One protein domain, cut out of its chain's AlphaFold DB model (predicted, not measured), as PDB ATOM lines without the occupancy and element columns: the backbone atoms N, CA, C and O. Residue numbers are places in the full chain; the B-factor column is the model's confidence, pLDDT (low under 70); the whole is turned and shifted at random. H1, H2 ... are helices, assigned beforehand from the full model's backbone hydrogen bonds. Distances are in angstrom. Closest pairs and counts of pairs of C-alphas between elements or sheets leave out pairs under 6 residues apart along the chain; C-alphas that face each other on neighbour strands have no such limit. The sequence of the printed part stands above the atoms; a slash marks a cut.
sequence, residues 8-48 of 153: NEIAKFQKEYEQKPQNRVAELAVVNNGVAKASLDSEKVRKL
ATOM      1  N   ASN A   8      10.884 -65.720  58.466       97.12
ATOM      2  CA  ASN A   8      11.698 -65.345  59.621       97.12
ATOM      3  C   ASN A   8      10.961 -64.370  60.549       97.12
ATOM      4  O   ASN A   8      11.066 -64.484  61.769       97.12
ATOM      5  N   GLU A   9      10.193 -63.432  59.992       96.94
ATOM      6  CA  GLU A   9       9.370 -62.512  60.782       96.94
ATOM      7  C   GLU A   9       8.205 -63.232  61.455       96.94
ATOM      8  O   GLU A   9       7.967 -63.008  62.638       96.94
ATOM      9  N   ILE A  10       7.541 -64.157  60.755       97.31
ATOM     10  CA  ILE A  10       6.482 -64.990  61.347       97.31
ATOM     11  C   ILE A  10       7.037 -65.803  62.523       97.31
ATOM     12  O   ILE A  10       6.464 -65.779  63.611       97.31
ATOM     13  N   ALA A  11       8.178 -66.471  62.334       97.75
ATOM     14  CA  ALA A  11       8.828 -67.240  63.392       97.75
ATOM     15  C   ALA A  11       9.222 -66.353  64.587       97.75
ATOM     16  O   ALA A  11       9.072 -66.753  65.744       97.75
ATOM     17  N   LYS A  12       9.682 -65.124  64.321       98.00
ATOM     18  CA  LYS A  12       9.965 -64.132  65.361       98.00
ATOM     19  C   LYS A  12       8.698 -63.749  66.134       98.00
ATOM     20  O   LYS A  12       8.727 -63.794  67.361       98.00
ATOM     21  N   PHE A  13       7.595 -63.431  65.453       97.62
ATOM     22  CA  PHE A  13       6.326 -63.090  66.106       97.62
ATOM     23  C   PHE A  13       5.776 -64.244  66.939       97.62
ATOM     24  O   PHE A  13       5.321 -64.020  68.057       97.62
ATOM     25  N   GLN A  14       5.863 -65.478  66.438       96.81
ATOM     26  CA  GLN A  14       5.454 -66.659  67.190       96.81
ATOM     27  C   GLN A  14       6.286 -66.819  68.469       96.81
ATOM     28  O   GLN A  14       5.730 -67.005  69.549       96.81
ATOM     29  N   LYS A  15       7.609 -66.649  68.381       97.56
ATOM     30  CA  LYS A  15       8.486 -66.708  69.555       97.56
ATOM     31  C   LYS A  15       8.168 -65.608  70.573       97.56
ATOM     32  O   LYS A  15       8.110 -65.878  71.769       97.56
ATOM     33  N   GLU A  16       7.955 -64.372  70.123       97.56
ATOM     34  CA  GLU A  16       7.556 -63.249  70.991       97.56
ATOM     35  C   GLU A  16       6.179 -63.473  71.631       97.56
ATOM     36  O   GLU A  16       5.937 -63.065  72.771       97.56
ATOM     37  N   TYR A  17       5.278 -64.140  70.911       97.44
ATOM     38  CA  TYR A  17       3.964 -64.513  71.403       97.44
ATOM     39  C   TYR A  17       4.054 -65.576  72.508       97.44
ATOM     40  O   TYR A  17       3.471 -65.392  73.577       97.44
ATOM     41  N   GLU A  18       4.818 -66.645  72.280       96.44
ATOM     42  CA  GLU A  18       5.008 -67.761  73.218       96.44
ATOM     43  C   GLU A  18       5.742 -67.347  74.504       96.44
ATOM     44  O   GLU A  18       5.528 -67.938  75.561       96.44
ATOM     45  N   GLN A  19       6.556 -66.285  74.456       97.25
ATOM     46  CA  GLN A  19       7.252 -65.737  75.627       97.25
ATOM     47  C   GLN A  19       6.320 -65.155  76.699       97.25
ATOM     48  O   GLN A  19       6.743 -64.981  77.844       97.25
ATOM     49  N   LYS A  20       5.069 -64.824  76.360       97.31
ATOM     50  CA  LYS A  20       4.108 -64.233  77.298       97.31
ATOM     51  C   LYS A  20       3.021 -65.255  77.635       97.31
ATOM     52  O   LYS A  20       2.102 -65.436  76.838       97.31
ATOM     53  N   PRO A  21       3.037 -65.888  78.822       94.25
ATOM     54  CA  PRO A  21       2.038 -66.902  79.178       94.25
ATOM     55  C   PRO A  21       0.600 -66.355  79.182       94.25
ATOM     56  O   PRO A  21      -0.351 -67.094  78.927       94.25
ATOM     57  N   GLN A  22       0.430 -65.047  79.403       96.81
ATOM     58  CA  GLN A  22      -0.868 -64.370  79.336       96.81
ATOM     59  C   GLN A  22      -1.497 -64.454  77.939       96.81
ATOM     60  O   GLN A  22      -2.722 -64.486  77.825       96.81
ATOM     61  N   ASN A  23      -0.681 -64.529  76.884       97.62
ATOM     62  CA  ASN A  23      -1.170 -64.626  75.514       97.62
ATOM     63  C   ASN A  23      -1.961 -65.918  75.294       97.62
ATOM     64  O   ASN A  23      -3.050 -65.866  74.725       97.62
ATOM     65  N   ARG A  24      -1.473 -67.050  75.818       96.50
ATOM     66  CA  ARG A  24      -2.161 -68.344  75.705       96.50
ATOM     67  C   ARG A  24      -3.505 -68.343  76.433       96.50
ATOM     68  O   ARG A  24      -4.484 -68.891  75.932       96.50
ATOM     69  N   VAL A  25      -3.567 -67.706  77.603       96.56
ATOM     70  CA  VAL A  25      -4.820 -67.543  78.358       96.56
ATOM     71  C   VAL A  25      -5.814 -66.689  77.567       96.56
ATOM     72  O   VAL A  25      -6.973 -67.079  77.420       96.56
ATOM     73  N   ALA A  26      -5.362 -65.560  77.013       97.00
ATOM     74  CA  ALA A  26      -6.195 -64.682  76.197       97.00
ATOM     75  C   ALA A  26      -6.687 -65.371  74.911       97.00
ATOM     76  O   ALA A  26      -7.858 -65.248  74.563       97.00
ATOM     77  N   GLU A  27      -5.832 -66.140  74.237       97.56
ATOM     78  CA  GLU A  27      -6.192 -66.924  73.050       97.56
ATOM     79  C   GLU A  27      -7.285 -67.935  73.356       97.56
ATOM     80  O   GLU A  27      -8.326 -67.918  72.707       97.56
ATOM     81  N   LEU A  28      -7.094 -68.772  74.377       97.75
ATOM     82  CA  LEU A  28      -8.094 -69.764  74.760       97.75
ATOM     83  C   LEU A  28      -9.417 -69.101  75.160       97.75
ATOM     84  O   LEU A  28     -10.485 -69.596  74.799       97.75
ATOM     85  N   ALA A  29      -9.371 -67.965  75.858       97.81
ATOM     86  CA  ALA A  29     -10.572 -67.216  76.206       97.81
ATOM     87  C   ALA A  29     -11.300 -66.681  74.960       97.81
ATOM     88  O   ALA A  29     -12.518 -66.838  74.859       97.81
ATOM     89  N   VAL A  30     -10.576 -66.085  74.006       98.19
ATOM     90  CA  VAL A  30     -11.146 -65.505  72.778       98.19
ATOM     91  C   VAL A  30     -11.652 -66.582  71.820       98.19
ATOM     92  O   VAL A  30     -12.751 -66.431  71.294       98.19
ATOM     93  N   VAL A  31     -10.909 -67.670  71.616       97.88
ATOM     94  CA  VAL A  31     -11.302 -68.770  70.718       97.88
ATOM     95  C   VAL A  31     -12.594 -69.435  71.194       97.88
ATOM     96  O   VAL A  31     -13.467 -69.719  70.380       97.88
ATOM     97  N   ASN A  32     -12.752 -69.636  72.507       97.94
ATOM     98  CA  ASN A  32     -13.938 -70.302  73.048       97.94
ATOM     99  C   ASN A  32     -15.142 -69.365  73.237       97.94
ATOM    100  O   ASN A  32     -16.282 -69.815  73.140       97.94
ATOM    101  N   ASN A  33     -14.921 -68.076  73.526       97.44
ATOM    102  CA  ASN A  33     -15.999 -67.171  73.962       97.44
ATOM    103  C   ASN A  33     -16.230 -65.955  73.049       97.44
ATOM    104  O   ASN A  33     -17.243 -65.265  73.197       97.44
ATOM    105  N   GLY A  34     -15.314 -65.669  72.125       97.75
ATOM    106  CA  GLY A  34     -15.269 -64.432  71.348       97.75
ATOM    107  C   GLY A  34     -14.683 -63.247  72.126       97.75
ATOM    108  O   GLY A  34     -14.687 -63.210  73.358       97.75
ATOM    109  N   VAL A  35     -14.199 -62.238  71.391       97.31
ATOM    110  CA  VAL A  35     -13.472 -61.082  71.952       97.31
ATOM    111  C   VAL A  35     -14.290 -60.338  73.007       97.31
ATOM    112  O   VAL A  35     -13.772 -60.058  74.081       97.31
ATOM    113  N   ALA A  36     -15.568 -60.053  72.733       96.75
ATOM    114  CA  ALA A  36     -16.404 -59.237  73.617       96.75
ATOM    115  C   ALA A  36     -16.663 -59.887  74.986       96.75
ATOM    116  O   ALA A  36     -16.664 -59.198  76.002       96.75
ATOM    117  N   LYS A  37     -16.879 -61.209  75.030       96.62
ATOM    118  CA  LYS A  37     -17.064 -61.926  76.301       96.62
ATOM    119  C   LYS A  37     -15.737 -62.107  77.030       96.62
ATOM    120  O   LYS A  37     -15.692 -61.933  78.242       96.62
ATOM    121  N   ALA A  38     -14.667 -62.422  76.298       97.19
ATOM    122  CA  ALA A  38     -13.338 -62.618  76.872       97.19
ATOM    123  C   ALA A  38     -12.760 -61.333  77.492       97.19
ATOM    124  O   ALA A  38     -11.981 -61.411  78.437       97.19
ATOM    125  N   SER A  39     -13.145 -60.159  76.982       96.38
ATOM    126  CA  SER A  39     -12.678 -58.855  77.466       96.38
ATOM    127  C   SER A  39     -13.611 -58.179  78.480       96.38
ATOM    128  O   SER A  39     -13.357 -57.037  78.870       96.38
ATOM    129  N   LEU A  40     -14.687 -58.847  78.915       96.06
ATOM    130  CA  LEU A  40     -15.645 -58.273  79.855       96.06
ATOM    131  C   LEU A  40     -15.011 -58.060  81.238       96.06
ATOM    132  O   LEU A  40     -14.693 -59.007  81.954       96.06
ATOM    133  N   ASP A  41     -14.921 -56.801  81.650       96.25
ATOM    134  CA  ASP A  41     -14.447 -56.405  82.974       96.25
ATOM    135  C   ASP A  41     -15.627 -56.276  83.952       96.25
ATOM    136  O   ASP A  41     -16.355 -55.278  83.971       96.25
ATOM    137  N   SER A  42     -15.817 -57.306  84.779       94.44
ATOM    138  CA  SER A  42     -16.911 -57.347  85.757       94.44
ATOM    139  C   SER A  42     -16.817 -56.266  86.845       94.44
ATOM    140  O   SER A  42     -17.849 -55.857  87.385       94.44
ATOM    141  N   GLU A  43     -15.622 -55.748  87.152       95.69
ATOM    142  CA  GLU A  43     -15.466 -54.661  88.120       95.69
ATOM    143  C   GLU A  43     -15.968 -53.342  87.546       95.69
ATOM    144  O   GLU A  43     -16.661 -52.590  88.236       95.69
ATOM    145  N   LYS A  44     -15.677 -53.065  86.269       94.50
ATOM    146  CA  LYS A  44     -16.228 -51.891  85.575       94.50
ATOM    147  C   LYS A  44     -17.742 -51.963  85.457       94.50
ATOM    148  O   LYS A  44     -18.407 -50.956  85.686       94.50
ATOM    149  N   VAL A  45     -18.292 -53.147  85.177       93.69
ATOM    150  CA  VAL A  45     -19.748 -53.359  85.186       93.69
ATOM    151  C   VAL A  45     -20.330 -53.050  86.566       93.69
ATOM    152  O   VAL A  45     -21.338 -52.358  86.656       93.69
ATOM    153  N   ARG A  46     -19.674 -53.487  87.649       92.50
ATOM    154  CA  ARG A  46     -20.110 -53.202  89.026       92.50
ATOM    155  C   ARG A  46     -20.035 -51.714  89.379       92.50
ATOM    156  O   ARG A  46     -20.893 -51.219  90.100       92.50
ATOM    157  N   LYS A  47     -19.019 -51.006  88.880       95.06
ATOM    158  CA  LYS A  47     -18.845 -49.556  89.084       95.06
ATOM    159  C   LYS A  47     -19.857 -48.711  88.302       95.06
ATOM    160  O   LYS A  47     -20.049 -47.548  88.648       95.06
ATOM    161  N   LEU A  48     -20.507 -49.264  87.276       93.19
ATOM    162  CA  LEU A  48     -21.539 -48.578  86.499       93.19
ATOM    163  C   LEU A  48     -22.851 -48.477  87.300       93.19
ATOM    164  O   LEU A  48     -23.792 -49.245  87.093       93.19
TER     165      LEU A  48
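Overview. This is residues 8 to 48 of the 153 residues of the protein "Peptidase C1-like family" of Lactobacillus crispatus CTV-05 (UniProt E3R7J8). The printed part is a zigzag rod of helices strung end to end: H1 makes one end, H2 turns off it nearly at a right angle, the short H3 folds back on the later part of H2, and H4 makes the other end. It has no closed core, and residues 8 to 24 and 40 to 48 stand free. The printed part has 41 residues with four named helices, in the order H1, H2, H3, H4, and no named strand; its class is all helix. It is only just extended, close to loose, with a radius of gyration of the C-alphas of 14.0 A, and its C-alphas span 46 by 18 by 14 A.

Along the chain. H1 runs from Asn 8, with its C-alpha at (11.698, -65.345, 59.621), to Glu 18, 15.3 A from first to last C-alpha. H2, the longest helix with 13 residues, takes residues 21 to 33 and measures 18.8 A; C-alpha 21 is at (2.038, -66.902, 79.178). H3 is residues 35 to 38. H4 is residues 42 to 47 and ends with C-alpha 47 at (-18.845, -49.556, 89.084).

Arrangement. H1 and H2 are close but not clearly touching, the closest C-alphas being those of Tyr 17 and Asn 23, 6.6 A apart. Their lines are about perpendicular, at 89 degrees. H2 touches H3 with residues 26 to 30 alone; the closest C-alphas, of Ala 29 and Ala 38, are 5.4 A apart. H4 is apart from H1, H2 and H3, and H1 is apart from H3. Every O i to N i+4 pair is within hydrogen-bond range in H1 and H4, and 8 of 9 are in H2; H3 is too short for such a pair.

Size, cuts and confidence. The two C-alphas farthest apart are those of Asn 8 and Leu 48, at 45.9 A. The printed part has no cut, and the links H1 to H2, H2 to H3 and H3 to H4 are tight. The mean pLDDT of the printed part is 96.6, and no printed residue is under 70.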